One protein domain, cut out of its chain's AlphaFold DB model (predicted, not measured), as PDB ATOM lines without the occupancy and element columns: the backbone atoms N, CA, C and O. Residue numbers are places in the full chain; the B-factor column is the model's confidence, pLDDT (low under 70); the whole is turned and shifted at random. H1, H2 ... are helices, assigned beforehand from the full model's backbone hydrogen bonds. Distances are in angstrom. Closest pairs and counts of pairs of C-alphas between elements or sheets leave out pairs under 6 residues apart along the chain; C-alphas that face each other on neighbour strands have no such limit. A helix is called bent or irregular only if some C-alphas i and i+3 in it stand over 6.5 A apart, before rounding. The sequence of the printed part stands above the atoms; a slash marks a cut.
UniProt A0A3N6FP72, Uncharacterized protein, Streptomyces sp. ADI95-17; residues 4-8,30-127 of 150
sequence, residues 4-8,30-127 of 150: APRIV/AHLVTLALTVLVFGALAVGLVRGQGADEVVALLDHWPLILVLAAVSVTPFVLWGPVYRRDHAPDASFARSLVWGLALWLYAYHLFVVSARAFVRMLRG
ATOM      1  N   ALA A   4      17.510  83.041  78.339       84.50
ATOM      2  CA  ALA A   4      16.802  81.833  77.914       84.50
ATOM      3  C   ALA A   4      16.898  81.574  76.391       84.50
ATOM      4  O   ALA A   4      17.240  80.452  76.024       84.50
ATOM      5  N   PRO A   5      16.745  82.579  75.499       86.31
ATOM      6  CA  PRO A   5      16.888  82.350  74.059       86.31
ATOM      7  C   PRO A   5      18.285  81.867  73.641       86.31
ATOM      8  O   PRO A   5      18.397  81.071  72.718       86.31
ATOM      9  N   ARG A   6      19.347  82.310  74.334       86.50
ATOM     10  CA  ARG A   6      20.735  81.894  74.046       86.50
ATOM     11  C   ARG A   6      21.023  80.461  74.486       86.50
ATOM     12  O   ARG A   6      21.852  79.795  73.884       86.50
ATOM     13  N   ILE A   7      20.361  80.004  75.549       87.19
ATOM     14  CA  ILE A   7      20.496  78.630  76.046       87.19
ATOM     15  C   ILE A   7      19.785  77.669  75.098       87.19
ATOM     16  O   ILE A   7      20.369  76.666  74.707       87.19
ATOM     17  N   VAL A   8      18.565  78.014  74.671       90.69
ATOM     18  CA  VAL A   8      17.771  77.201  73.736       90.69
ATOM     19  C   VAL A   8      18.451  77.064  72.372       90.69
ATOM     20  O   VAL A   8      18.366  76.009  71.756       90.69
ATOM     21  N   ALA A  30       7.277  79.541  89.911       93.00
ATOM     22  CA  ALA A  30       6.337  78.563  90.450       93.00
ATOM     23  C   ALA A  30       6.144  78.735  91.967       93.00
ATOM     24  O   ALA A  30       5.007  78.707  92.443       93.00
ATOM     25  N   HIS A  31       7.216  79.012  92.722       95.06
ATOM     26  CA  HIS A  31       7.104  79.334  94.149       95.06
ATOM     27  C   HIS A  31       6.281  80.601  94.398       95.06
ATOM     28  O   HIS A  31       5.418  80.600  95.271       95.06
ATOM     29  N   LEU A  32       6.516  81.677  93.640       96.00
ATOM     30  CA  LEU A  32       5.768  82.929  93.791       96.00
ATOM     31  C   LEU A  32       4.281  82.754  93.477       96.00
ATOM     32  O   LEU A  32       3.446  83.240  94.235       96.00
ATOM     33  N   VAL A  33       3.953  82.052  92.390       96.44
ATOM     34  CA  VAL A  33       2.564  81.762  92.005       96.44
ATOM     35  C   VAL A  33       1.879  80.935  93.086       96.44
ATOM     36  O   VAL A  33       0.807  81.303  93.554       96.44
ATOM     37  N   THR A  34       2.528  79.866  93.543       94.56
ATOM     38  CA  THR A  34       1.995  79.008  94.609       94.56
ATOM     39  C   THR A  34       1.797  79.793  95.906       94.56
ATOM     40  O   THR A  34       0.751  79.675  96.536       94.56
ATOM     41  N   LEU A  35       2.755  80.647  96.288       95.50
ATOM     42  CA  LEU A  35       2.640  81.507  97.465       95.50
ATOM     43  C   LEU A  35       1.469  82.486  97.335       95.50
ATOM     44  O   LEU A  35       0.699  82.634  98.279       95.50
ATOM     45  N   ALA A  36       1.312  83.131  96.177       96.25
ATOM     46  CA  ALA A  36       0.213  84.055  95.923       96.25
ATOM     47  C   ALA A  36      -1.145  83.347  96.011       96.25
ATOM     48  O   ALA A  36      -2.024  83.814  96.727       96.25
ATOM     49  N   LEU A  37      -1.292  82.190  95.356       95.25
ATOM     50  CA  LEU A  37      -2.505  81.373  95.438       95.25
ATOM     51  C   LEU A  37      -2.791  80.939  96.878       95.25
ATOM     52  O   LEU A  37      -3.922  81.057  97.334       95.25
ATOM     53  N   THR A  38      -1.765  80.516  97.616       93.38
ATOM     54  CA  THR A  38      -1.893  80.139  99.031       93.38
ATOM     55  C   THR A  38      -2.416  81.315  99.857       93.38
ATOM     56  O   THR A  38      -3.408  81.176 100.564       93.38
ATOM     57  N   VAL A  39      -1.808  82.499  99.731       95.25
ATOM     58  CA  VAL A  39      -2.255  83.708 100.443       95.25
ATOM     59  C   VAL A  39      -3.694  84.077 100.078       95.25
ATOM     60  O   VAL A  39      -4.464  84.432 100.965       95.25
ATOM     61  N   LEU A  40      -4.072  83.974  98.802       95.12
ATOM     62  CA  LEU A  40      -5.433  84.262  98.346       95.12
ATOM     63  C   LEU A  40      -6.456  83.292  98.943       95.12
ATOM     64  O   LEU A  40      -7.460  83.741  99.487       95.12
ATOM     65  N   VAL A  41      -6.187  81.986  98.883       90.50
ATOM     66  CA  VAL A  41      -7.085  80.951  99.414       90.50
ATOM     67  C   VAL A  41      -7.245  81.099 100.925       90.50
ATOM     68  O   VAL A  41      -8.363  81.221 101.416       90.50
ATOM     69  N   PHE A  42      -6.140  81.161 101.674       89.94
ATOM     70  CA  PHE A  42      -6.207  81.310 103.131       89.94
ATOM     71  C   PHE A  42      -6.791  82.663 103.553       89.94
ATOM     72  O   PHE A  42      -7.514  82.732 104.543       89.94
ATOM     73  N   GLY A  43      -6.521  83.729 102.797       92.12
ATOM     74  CA  GLY A  43      -7.116  85.042 103.027       92.12
ATOM     75  C   GLY A  43      -8.629  85.040 102.818       92.12
ATOM     76  O   GLY A  43      -9.354  85.569 103.657       92.12
ATOM     77  N   ALA A  44      -9.116  84.408 101.747       89.31
ATOM     78  CA  ALA A  44     -10.544  84.263 101.478       89.31
ATOM     79  C   ALA A  44     -11.245  83.462 102.583       89.31
ATOM     80  O   ALA A  44     -12.235  83.940 103.135       89.31
ATOM     81  N   LEU A  45     -10.673  82.319 102.982       87.94
ATOM     82  CA  LEU A  45     -11.192  81.503 104.083       87.94
ATOM     83  C   LEU A  45     -11.238  82.283 105.404       87.94
ATOM     84  O   LEU A  45     -12.244  82.251 106.110       87.94
ATOM     85  N   ALA A  46     -10.180  83.034 105.729       89.50
ATOM     86  CA  ALA A  46     -10.140  83.852 106.938       89.50
ATOM     87  C   ALA A  46     -11.212  84.955 106.928       89.50
ATOM     88  O   ALA A  46     -11.897  85.162 107.929       89.50
ATOM     89  N   VAL A  47     -11.397  85.643 105.795       90.81
ATOM     90  CA  VAL A  47     -12.445  86.666 105.637       90.81
ATOM     91  C   VAL A  47     -13.840  86.047 105.739       90.81
ATOM     92  O   VAL A  47     -14.694  86.602 106.432       90.81
ATOM     93  N   GLY A  48     -14.069  84.902 105.093       88.00
ATOM     94  CA  GLY A  48     -15.324  84.156 105.177       88.00
ATOM     95  C   GLY A  48     -15.644  83.762 106.616       88.00
ATOM     96  O   GLY A  48     -16.762  83.981 107.079       88.00
ATOM     97  N   LEU A  49     -14.657  83.266 107.365       86.44
ATOM     98  CA  LEU A  49     -14.827  82.888 108.767       86.44
ATOM     99  C   LEU A  49     -15.207  84.089 109.648       86.44
ATOM    100  O   LEU A  49     -16.153  83.998 110.426       86.44
ATOM    101  N   VAL A  50     -14.538  85.236 109.481       89.56
ATOM    102  CA  VAL A  50     -14.851  86.474 110.226       89.56
ATOM    103  C   VAL A  50     -16.254  87.000 109.905       89.56
ATOM    104  O   VAL A  50     -16.911  87.573 110.771       89.56
ATOM    105  N   ARG A  51     -16.739  86.794 108.676       90.19
ATOM    106  CA  ARG A  51     -18.093  87.187 108.248       90.19
ATOM    107  C   ARG A  51     -19.179  86.169 108.610       90.19
ATOM    108  O   ARG A  51     -20.340  86.415 108.303       90.19
ATOM    109  N   GLY A  52     -18.821  85.042 109.228       83.19
ATOM    110  CA  GLY A  52     -19.753  83.951 109.535       83.19
ATOM    111  C   GLY A  52     -20.192  83.133 108.313       83.19
ATOM    112  O   GLY A  52     -21.190  82.430 108.388       83.19
ATOM    113  N   GLN A  53     -19.469  83.232 107.193       78.06
ATOM    114  CA  GLN A  53     -19.789  82.605 105.901       78.06
ATOM    115  C   GLN A  53     -18.819  81.469 105.517       78.06
ATOM    116  O   GLN A  53     -19.077  80.739 104.573       78.06
ATOM    117  N   GLY A  54     -17.694  81.319 106.227       71.81
ATOM    118  CA  GLY A  54     -16.608  80.399 105.852       71.81
ATOM    119  C   GLY A  54     -16.616  79.038 106.552       71.81
ATOM    120  O   GLY A  54     -15.779  78.197 106.236       71.81
ATOM    121  N   ALA A  55     -17.513  78.807 107.516       76.62
ATOM    122  CA  ALA A  55     -17.563  77.533 108.242       76.62
ATOM    123  C   ALA A  55     -17.950  76.370 107.311       76.62
ATOM    124  O   ALA A  55     -17.276  75.341 107.305       76.62
ATOM    125  N   ASP A  56     -18.960  76.579 106.464       81.81
ATOM    126  CA  ASP A  56     -19.434  75.574 105.507       81.81
ATOM    127  C   ASP A  56     -18.387  75.274 104.424       81.81
ATOM    128  O   ASP A  56     -18.222  74.128 104.015       81.81
ATOM    129  N   GLU A  57     -17.612  76.280 104.003       81.00
ATOM    130  CA  GLU A  57     -16.531  76.118 103.019       81.00
ATOM    131  C   GLU A  57     -15.370  75.274 103.563       81.00
ATOM    132  O   GLU A  57     -14.812  74.440 102.849       81.00
ATOM    133  N   VAL A  58     -15.010  75.460 104.838       80.56
ATOM    134  CA  VAL A  58     -13.977  74.649 105.500       80.56
ATOM    135  C   VAL A  58     -14.441  73.203 105.646       80.56
ATOM    136  O   VAL A  58     -13.664  72.289 105.372       80.56
ATOM    137  N   VAL A  59     -15.698  72.985 106.037       84.06
ATOM    138  CA  VAL A  59     -16.279  71.637 106.127       84.06
ATOM    139  C   VAL A  59     -16.295  70.969 104.750       84.06
ATOM    140  O   VAL A  59     -15.771  69.867 104.610       84.06
ATOM    141  N   ALA A  60     -16.761  71.671 103.715       85.50
ATOM    142  CA  ALA A  60     -16.764  71.165 102.345       85.50
ATOM    143  C   ALA A  60     -15.351  70.822 101.839       85.50
ATOM    144  O   ALA A  60     -15.165  69.843 101.116       85.50
ATOM    145  N   LEU A  61     -14.323  71.586 102.225       84.50
ATOM    146  CA  LEU A  61     -12.935  71.253 101.899       84.50
ATOM    147  C   LEU A  61     -12.477  69.965 102.600       84.50
ATOM    148  O   LEU A  61     -11.814  69.130 101.983       84.50
ATOM    149  N   LEU A  62     -12.831  69.789 103.875       87.19
ATOM    150  CA  LEU A  62     -12.480  68.601 104.656       87.19
ATOM    151  C   LEU A  62     -13.173  67.332 104.148       87.19
ATOM    152  O   LEU A  62     -12.588  66.254 104.249       87.19
ATOM    153  N   ASP A  63     -14.339  67.439 103.512       93.12
ATOM    154  CA  ASP A  63     -14.990  66.295 102.854       93.12
ATOM    155  C   ASP A  63     -14.129  65.689 101.732       93.12
ATOM    156  O   ASP A  63     -14.239  64.505 101.407       93.12
ATOM    157  N   HIS A  64     -13.185  66.463 101.189       92.06
ATOM    158  CA  HIS A  64     -12.227  66.019 100.179       92.06
ATOM    159  C   HIS A  64     -10.924  65.472 100.790       92.06
ATOM    160  O   HIS A  64      -9.907  65.363 100.096       92.06
ATOM    161  N   TRP A  65     -10.923  65.089 102.074       93.81
ATOM    162  CA  TRP A  65      -9.737  64.578 102.773       93.81
ATOM    163  C   TRP A  65      -8.978  63.452 102.045       93.81
ATOM    164  O   TRP A  65      -7.744  63.479 102.113       93.81
ATOM    165  N   PRO A  66      -9.600  62.505 101.301       95.50
ATOM    166  CA  PRO A  66      -8.830  61.482 100.596       95.50
ATOM    167  C   PRO A  66      -7.960  62.100  99.498       95.50
ATOM    168  O   PRO A  66      -6.791  61.746  99.354       95.50
ATOM    169  N   LEU A  67      -8.503  63.075  98.761       94.44
ATOM    170  CA  LEU A  67      -7.762  63.813  97.742       94.44
ATOM    171  C   LEU A  67      -6.626  64.623  98.376       94.44
ATOM    172  O   LEU A  67      -5.509  64.607  97.863       94.44
ATOM    173  N   ILE A  68      -6.884  65.279  99.511       92.31
ATOM    174  CA  ILE A  68      -5.865  66.032 100.257       92.31
ATOM    175  C   ILE A  68      -4.709  65.112 100.665       92.31
ATOM    176  O   ILE A  68      -3.549  65.469 100.466       92.31
ATOM    177  N   LEU A  69      -5.000  63.910 101.174       95.44
ATOM    178  CA  LEU A  69      -3.970  62.937 101.536       95.44
ATOM    179  C   LEU A  69      -3.171  62.447 100.329       95.44
ATOM    180  O   LEU A  69      -1.950  62.339 100.423       95.44
ATOM    181  N   VAL A  70      -3.823  62.181  99.195       97.19
ATOM    182  CA  VAL A  70      -3.125  61.782  97.962       97.19
ATOM    183  C   VAL A  70      -2.199  62.899  97.485       97.19
ATOM    184  O   VAL A  70      -1.029  62.645  97.200       97.19
ATOM    185  N   LEU A  71      -2.674  64.145  97.451       94.12
ATOM    186  CA  LEU A  71      -1.861  65.298  97.064       94.12
ATOM    187  C   LEU A  71      -0.702  65.535  98.045       94.12
ATOM    188  O   LEU A  71       0.424  65.813  97.622       94.12
ATOM    189  N   ALA A  72      -0.937  65.371  99.349       93.94
ATOM    190  CA  ALA A  72       0.108  65.426 100.367       93.94
ATOM    191  C   ALA A  72       1.151  64.318 100.149       93.94
ATOM    192  O   ALA A  72       2.347  64.594 100.115       93.94
ATOM    193  N   ALA A  73       0.725  63.079  99.909       96.44
ATOM    194  CA  ALA A  73       1.635  61.972  99.642       96.44
ATOM    195  C   ALA A  73       2.473  62.227  98.381       96.44
ATOM    196  O   ALA A  73       3.697  62.118  98.434       96.44
ATOM    197  N   VAL A  74       1.852  62.626  97.268       96.75
ATOM    198  CA  VAL A  74       2.554  62.899  96.001       96.75
ATOM    199  C   VAL A  74       3.540  64.060  96.137       96.75
ATOM    200  O   VAL A  74       4.626  64.006  95.563       96.75
ATOM    201  N   SER A  75       3.205  65.092  96.914       93.19
ATOM    202  CA  SER A  75       4.087  66.249  97.115       93.19
ATOM    203  C   SER A  75       5.246  65.977  98.078       93.19
ATOM    204  O   SER A  75       6.345  66.481  97.855       93.19
ATOM    205  N   VAL A  76       5.039  65.171  99.123       96.44
ATOM    206  CA  VAL A  76       6.042  64.906 100.171       96.44
ATOM    207  C   VAL A  76       6.968  63.745  99.805       96.44
ATOM    208  O   VAL A  76       8.171  63.797 100.071       96.44
ATOM    209  N   THR A  77       6.436  62.700  99.164       97.06
ATOM    210  CA  THR A  77       7.167  61.454  98.882       97.06
ATOM    211  C   THR A  77       8.493  61.670  98.144       97.06
ATOM    212  O   THR A  77       9.486  61.093  98.588       97.06
ATOM    213  N   PRO A  78       8.595  62.510  97.092       95.38
ATOM    214  CA  PRO A  78       9.864  62.722  96.391       95.38
ATOM    215  C   PRO A  78      10.994  63.206  97.310       95.38
ATOM    216  O   PRO A  78      12.132  62.760  97.182       95.38
ATOM    217  N   PHE A  79      10.681  64.067  98.282       96.31
ATOM    218  CA  PHE A  79      11.652  64.552  99.264       96.31
ATOM    219  C   PHE A  79      12.030  63.462 100.266       96.31
ATOM    220  O   PHE A  79      13.210  63.270 100.558       96.31
ATOM    221  N   VAL A  80      11.037  62.716 100.759       97.12
ATOM    222  CA  VAL A  80      11.257  61.620 101.711       97.12
ATOM    223  C   VAL A  80      12.121  60.523 101.097       97.12
ATOM    224  O   VAL A  80      13.052  60.056 101.749       97.12
ATOM    225  N   LEU A  81      11.874  60.162  99.835       97.31
ATOM    226  CA  LEU A  81      12.650  59.162  99.098       97.31
ATOM    227  C   LEU A  81      14.101  59.590  98.855       97.31
ATOM    228  O   LEU A  81      14.977  58.728  98.766       97.31
ATOM    229  N   TRP A  82      14.391  60.893  98.829       97.19
ATOM    230  CA  TRP A  82      15.775  61.364  98.757       97.19
ATOM    231  C   TRP A  82      16.565  61.022 100.032       97.19
ATOM    232  O   TRP A  82      17.777  60.837 100.003       97.19
ATOM    233  N   GLY A  83      15.899  60.848 101.169       96.88
ATOM    234  CA  GLY A  83      16.545  60.392 102.396       96.88
ATOM    235  C   GLY A  83      17.271  59.045 102.235       96.88
ATOM    236  O   GLY A  83      18.493  58.980 102.405       96.88
ATOM    237  N   PRO A  84      16.555  57.960 101.884       97.31
ATOM    238  CA  PRO A  84      17.144  56.647 101.634       97.31
ATOM    239  C   PRO A  84      18.198  56.612 100.525       97.31
ATOM    240  O   PRO A  84      19.193  55.903 100.676       97.31
ATOM    241  N   VAL A  85      18.013  57.360  99.432       97.50
ATOM    242  CA  VAL A  85      19.011  57.381  98.351       97.50
ATOM    243  C   VAL A  85      20.279  58.117  98.816       97.50
ATOM    244  O   VAL A  85      21.374  57.593  98.641       97.50
ATOM    245  N   TYR A  86      20.158  59.229  99.553       96.69
ATOM    246  CA  TYR A  86      21.314  59.891 100.174       96.69
ATOM    247  C   TYR A  86      22.043  58.976 101.168       96.69
ATOM    248  O   TYR A  86      23.270  58.900 101.168       96.69
ATOM    249  N   ARG A  87      21.294  58.234 101.996       97.44
ATOM    250  CA  ARG A  87      21.863  57.226 102.903       97.44
ATOM    251  C   ARG A  87      22.688  56.197 102.130       97.44
ATOM    252  O   ARG A  87      23.808  55.913 102.530       97.44
ATOM    253  N   ARG A  88      22.134  55.634 101.053       96.94
ATOM    254  CA  ARG A  88      22.798  54.606 100.243       96.94
ATOM    255  C   ARG A  88      24.139  55.095  99.689       96.94
ATOM    256  O   ARG A  88      25.105  54.342  99.745       96.94
ATOM    257  N   ASP A  89      24.183  56.321  99.182       97.25
ATOM    258  CA  ASP A  89      25.335  56.806  98.420       97.25
ATOM    259  C   ASP A  89      26.382  57.527  99.291       97.25
ATOM    260  O   ASP A  89      27.564  57.543  98.946       97.25
ATOM    261  N   HIS A  90      25.980  58.107 100.430       96.75
ATOM    262  CA  HIS A  90      26.845  58.991 101.227       96.75
ATOM    263  C   HIS A  90      26.912  58.679 102.727       96.75
ATOM    264  O   HIS A  90      27.817  59.168 103.399       96.75
ATOM    265  N   ALA A  91      25.977  57.901 103.279       96.44
ATOM    266  CA  ALA A  91      25.934  57.606 104.714       96.44
ATOM    267  C   ALA A  91      25.392  56.190 105.000       96.44
ATOM    268  O   ALA A  91      24.356  56.058 105.663       96.44
ATOM    269  N   PRO A  92      26.060  55.126 104.510       94.06
ATOM    270  CA  PRO A  92      25.544  53.756 104.587       94.06
ATOM    271  C   PRO A  92      25.341  53.270 106.032       94.06
ATOM    272  O   PRO A  92      24.400  52.515 106.297       94.06
ATOM    273  N   ASP A  93      26.155  53.777 106.964       96.69
ATOM    274  CA  ASP A  93      26.117  53.451 108.396       96.69
ATOM    275  C   ASP A  93      24.921  54.071 109.137       96.69
ATOM    276  O   ASP A  93      24.603  53.688 110.264       96.69
ATOM    277  N   ALA A  94      24.228  55.043 108.534       96.19
ATOM    278  CA  ALA A  94      23.037  55.624 109.139       96.19
ATOM    279  C   ALA A  94      21.866  54.629 109.116       96.19
ATOM    280  O   ALA A  94      21.720  53.826 108.195       96.19
ATOM    281  N   SER A  95      20.971  54.704 110.104       97.31
ATOM    282  CA  SER A  95      19.763  53.874 110.115       97.31
ATOM    283  C   SER A  95      18.758  54.315 109.043       97.31
ATOM    284  O   SER A  95      18.705  55.481 108.641       97.31
ATOM    285  N   PHE A  96      17.904  53.387 108.602       97.06
ATOM    286  CA  PHE A  96      16.851  53.696 107.631       97.06
ATOM    287  C   PHE A  96      15.876  54.764 108.152       97.06
ATOM    288  O   PHE A  96      15.572  55.716 107.437       97.06
ATOM    289  N   ALA A  97      15.462  54.683 109.420       97.56
ATOM    290  CA  ALA A  97      14.589  55.687 110.032       97.56
ATOM    291  C   ALA A  97      15.206  57.095 110.002       97.56
ATOM    292  O   ALA A  97      14.534  58.062 109.650       97.56
ATOM    293  N   ARG A  98      16.512  57.209 110.285       97.56
ATOM    294  CA  ARG A  98      17.236  58.485 110.202       97.56
ATOM    295  C   ARG A  98      17.218  59.053 108.783       97.56
ATOM    296  O   ARG A  98      17.056  60.257 108.619       97.56
ATOM    297  N   SER A  99      17.318  58.192 107.773       97.56
ATOM    298  CA  SER A  99      17.230  58.616 106.376       97.56
ATOM    299  C   SER A  99      15.857  59.200 106.024       97.56
ATOM    300  O   SER A  99      15.796  60.260 105.410       97.56
ATOM    301  N   LEU A 100      14.757  58.606 106.502       98.06
ATOM    302  CA  LEU A 100      13.412  59.159 106.298       98.06
ATOM    303  C   LEU A 100      13.254  60.531 106.964       98.06
ATOM    304  O   LEU A 100      12.694  61.447 106.365       98.06
ATOM    305  N   VAL A 101      13.800  60.695 108.174       97.94
ATOM    306  CA  VAL A 101      13.814  61.986 108.876       97.94
ATOM    307  C   VAL A 101      14.573  63.043 108.076       97.94
ATOM    308  O   VAL A 101      14.112  64.175 107.997       97.94
ATOM    309  N   TRP A 102      15.697  62.700 107.438       97.75
ATOM    310  CA  TRP A 102      16.405  63.638 106.559       97.75
ATOM    311  C   TRP A 102      15.566  64.068 105.362       97.75
ATOM    312  O   TRP A 102      15.543  65.250 105.039       97.75
ATOM    313  N   GLY A 103      14.849  63.138 104.732       97.31
ATOM    314  CA  GLY A 103      13.955  63.470 103.626       97.31
ATOM    315  C   GLY A 103      12.776  64.357 104.056       97.31
ATOM    316  O   GLY A 103      12.452  65.331 103.378       97.31
ATOM    317  N   LEU A 104      12.189  64.104 105.232       97.69
ATOM    318  CA  LEU A 104      11.182  64.991 105.832       97.69
ATOM    319  C   LEU A 104      11.758  66.370 106.182       97.69
ATOM    320  O   LEU A 104      11.128  67.394 105.926       97.69
ATOM    321  N   ALA A 105      12.972  66.416 106.733       97.69
ATOM    322  CA  ALA A 105      13.664  67.666 107.018       97.69
ATOM    323  C   ALA A 105      13.974  68.441 105.730       97.69
ATOM    324  O   ALA A 105      13.844  69.660 105.716       97.69
ATOM    325  N   LEU A 106      14.322  67.750 104.640       96.81
ATOM    326  CA  LEU A 106      14.520  68.347 103.321       96.81
ATOM    327  C   LEU A 106      13.218  68.946 102.772       96.81
ATOM    328  O   LEU A 106      13.242  70.058 102.247       96.81
ATOM    329  N   TRP A 107      12.090  68.248 102.927       96.81
ATOM    330  CA  TRP A 107      10.769  68.768 102.564       96.81
ATOM    331  C   TRP A 107      10.437  70.055 103.329       96.81
ATOM    332  O   TRP A 107      10.115  71.072 102.716       96.81
ATOM    333  N   LEU A 108      10.595  70.052 104.657       96.81
ATOM    334  CA  LEU A 108      10.386  71.248 105.480       96.81
ATOM    335  C   LEU A 108      11.357  72.370 105.106       96.81
ATOM    336  O   LEU A 108      10.964  73.530 104.983       96.81
ATOM    337  N   TYR A 109      12.623  72.021 104.880       96.19
ATOM    338  CA  TYR A 109      13.636  72.964 104.447       96.19
ATOM    339  C   TYR A 109      13.227  73.622 103.134       96.19
ATOM    340  O   TYR A 109      13.332  74.838 103.042       96.19
ATOM    341  N   ALA A 110      12.692  72.890 102.151       94.75
ATOM    342  CA  ALA A 110      12.307  73.434 100.847       94.75
ATOM    343  C   ALA A 110      11.353  74.641 100.932       94.75
ATOM    344  O   ALA A 110      11.407  75.516 100.064       94.75
ATOM    345  N   TYR A 111      10.564  74.783 102.005       94.44
ATOM    346  CA  TYR A 111       9.700  75.951 102.195       94.44
ATOM    347  C   TYR A 111      10.463  77.282 102.325       94.44
ATOM    348  O   TYR A 111       9.916  78.342 102.005       94.44
ATOM    349  N   HIS A 112      11.749  77.269 102.701       95.50
ATOM    350  CA  HIS A 112      12.568  78.488 102.700       95.50
ATOM    351  C   HIS A 112      12.661  79.120 101.298       95.50
ATOM    352  O   HIS A 112      12.844  80.337 101.176       95.50
ATOM    353  N   LEU A 113      12.495  78.324 100.230       94.50
ATOM    354  CA  LEU A 113      12.545  78.797  98.850       94.50
ATOM    355  C   LEU A 113      11.409  79.770  98.530       94.50
ATOM    356  O   LEU A 113      11.632  80.689  97.742       94.50
ATOM    357  N   PHE A 114      10.236  79.654  99.164       94.75
ATOM    358  CA  PHE A 114       9.156  80.638  99.012       94.75
ATOM    359  C   PHE A 114       9.586  82.008  99.540       94.75
ATOM    360  O   PHE A 114       9.454  83.018  98.845       94.75
ATOM    361  N   VAL A 115      10.186  82.036 100.734       95.25
ATOM    362  CA  VAL A 115      10.674  83.265 101.378       95.25
ATOM    363  C   VAL A 115      11.793  83.900 100.555       95.25
ATOM    364  O   VAL A 115      11.770  85.103 100.279       95.25
ATOM    365  N   VAL A 116      12.770  83.099 100.122       94.69
ATOM    366  CA  VAL A 116      13.891  83.586  99.309       94.69
ATOM    367  C   VAL A 116      13.404  84.094  97.951       94.69
ATOM    368  O   VAL A 116      13.829  85.176  97.537       94.69
ATOM    369  N   SER A 117      12.484  83.381  97.293       94.19
ATOM    370  CA  SER A 117      11.906  83.789  96.002       94.19
ATOM    371  C   SER A 117      11.125  85.098  96.133       94.19
ATOM    372  O   SER A 117      11.353  86.020  95.350       94.19
ATOM    373  N   ALA A 118      10.288  85.244  97.166       95.31
ATOM    374  CA  ALA A 118       9.569  86.486  97.460       95.31
ATOM    375  C   ALA A 118      10.530  87.656  97.719       95.31
ATOM    376  O   ALA A 118      10.392  88.733  97.132       95.31
ATOM    377  N   ARG A 119      11.569  87.443  98.536       94.25
ATOM    378  CA  ARG A 119      12.585  88.469  98.806       94.25
ATOM    379  C   ARG A 119      13.329  88.878  97.537       94.25
ATOM    380  O   ARG A 119      13.564  90.067  97.324       94.25
ATOM    381  N   ALA A 120      13.723  87.910  96.710       91.25
ATOM    382  CA  ALA A 120      14.397  88.160  95.441       91.25
ATOM    383  C   ALA A 120      13.497  88.950  94.478       91.25
ATOM    384  O   ALA A 120      13.949  89.934  93.894       91.25
ATOM    385  N   PHE A 121      12.214  88.597  94.399       92.38
ATOM    386  CA  PHE A 121      11.223  89.309  93.598       92.38
ATOM    387  C   PHE A 121      11.062  90.770  94.038       92.38
ATOM    388  O   PHE A 121      11.198  91.680  93.222       92.38
ATOM    389  N   VAL A 122      10.896  91.025  95.339       93.75
ATOM    390  CA  VAL A 122      10.811  92.394  95.881       93.75
ATOM    391  C   VAL A 122      12.092  93.188  95.619       93.75
ATOM    392  O   VAL A 122      12.041  94.380  95.317       93.75
ATOM    393  N   ARG A 123      13.268  92.555  95.722       91.75
ATOM    394  CA  ARG A 123      14.533  93.206  95.351       91.75
ATOM    395  C   ARG A 123      14.550  93.588  93.876       91.75
ATOM    396  O   ARG A 123      14.964  94.704  93.579       91.75
ATOM    397  N   MET A 124      14.072  92.709  93.001       88.00
ATOM    398  CA  MET A 124      14.012  92.952  91.563       88.00
ATOM    399  C   MET A 124      13.069  94.101  91.203       88.00
ATOM    400  O   MET A 124      13.475  94.989  90.456       88.00
ATOM    401  N   LEU A 125      11.877  94.152  91.807       91.38
ATOM    402  CA  LEU A 125      10.941  95.275  91.653       91.38
ATOM    403  C   LEU A 125      11.538  96.608  92.121       91.38
ATOM    404  O   LEU A 125      11.276  97.651  91.539       91.38
ATOM    405  N   ARG A 126      12.387  96.574  93.154       91.94
ATOM    406  CA  ARG A 126      13.111  97.749  93.667       91.94
ATOM    407  C   ARG A 126      14.412  98.049  92.907       91.94
ATOM    408  O   ARG A 126      15.248  98.785  93.424       91.94
ATOM    409  N   GLY A 127      14.655  97.420  91.755       85.38
ATOM    410  CA  GLY A 127      15.874  97.609  90.955       85.38
ATOM    411  C   GLY A 127      17.161  97.054  91.586       85.38
ATOM    412  O   GLY A 127      18.250  97.230  91.044       85.38
TER     413      GLY A 127
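What this domain is: This is residues 4 to 8 and 30 to 127 of the 150 residues of an uncharacterized protein of Streptomyces sp. ADI95-17 (UniProt A0A3N6FP72). Five helices follow one another round an open, roughly triangular frame with an empty middle: H2 makes one side, H3 turns the corner into the long bent H4, and H5 with the beginning of H6 makes the third side. H4b crosses H5 at one corner, H6 meets H2 at another, near the first residues of both, and residues 122 to 127, of which 122 to 125 belong to H6, stick out; the short H1, across a cut, is away from the frame. The printed part has 103 residues with six named helices, H1 to H6 in order along the chain, and no named strand; its class is all helix. It is only just loose, close to extended, with a radius of gyration of the C-alphas of 19.1 A, and it spans 56 by 43 by 25 A.

How they stand to each other: Begin with the longest helix, H4, residues 65 to 90, which by its hydrogen bonds was assigned as one helix but is bent: C-alphas 75 and 78 are 6.8 A apart. Its arms, H4a, residues 65 to 75, and H4b, residues 78 to 90, stand at a shallow tilt of 34 degrees, only just short of steep. H4b touches H5, residues 96 to 110, at a steep tilt of 54 degrees, opposite ways; look for their closest C-alphas at Val 80 and Gly 103, 3.8 A apart. H5 and H6, residues 112 to 125, meet only through their link. With residues 113 to 118 alone, H6 touches residues 31 to 35 of H2, residues 30 to 50; they stand about perpendicular, at 80 degrees, and the closest C-alphas, of His 31 and Phe 114, are 5.4 A apart. H2 and H3, residues 55 to 62, form a helical hairpin: they touch at a steep tilt of 41 degrees, opposite ways, with the C-alphas of Leu 49 and Ala 55 closest at 6.0 A. H3 and H4a meet only through their link. H1, residues 4 to 8, touches no helix and is apart from H2. Every O i to N i+4 pair is within hydrogen-bond range in H1, H2, H3, H4a, H5 and H6, and 7 of 9 are in H4b.

Where its parts are: Find C-alpha 65 at (-9.737, 64.578, 102.773); from there H4a runs 15.0 A, and H4b, 18.0 A long, ends at C-alpha 90. H5 covers 21.4 A and H6 20.2 A, ending at C-alpha 125, (10.941, 95.275, 91.653). H2 begins at C-alpha 30, (6.337, 78.563, 90.450), and runs 30.0 A; H3 and H1 are the short ones, 10.9 A and 6.3 A.

The domain as a whole: Look for the two C-alphas farthest apart at Arg 51 and Asp 93, 55.6 A. Residues 9 to 29 are cut out, and C-alphas 8 and 30 are 20.3 A apart across the cut. The links that are printed whole, from H2 on to H6, are tight. The mean pLDDT of the printed part is 92.8, and no printed residue is under 70.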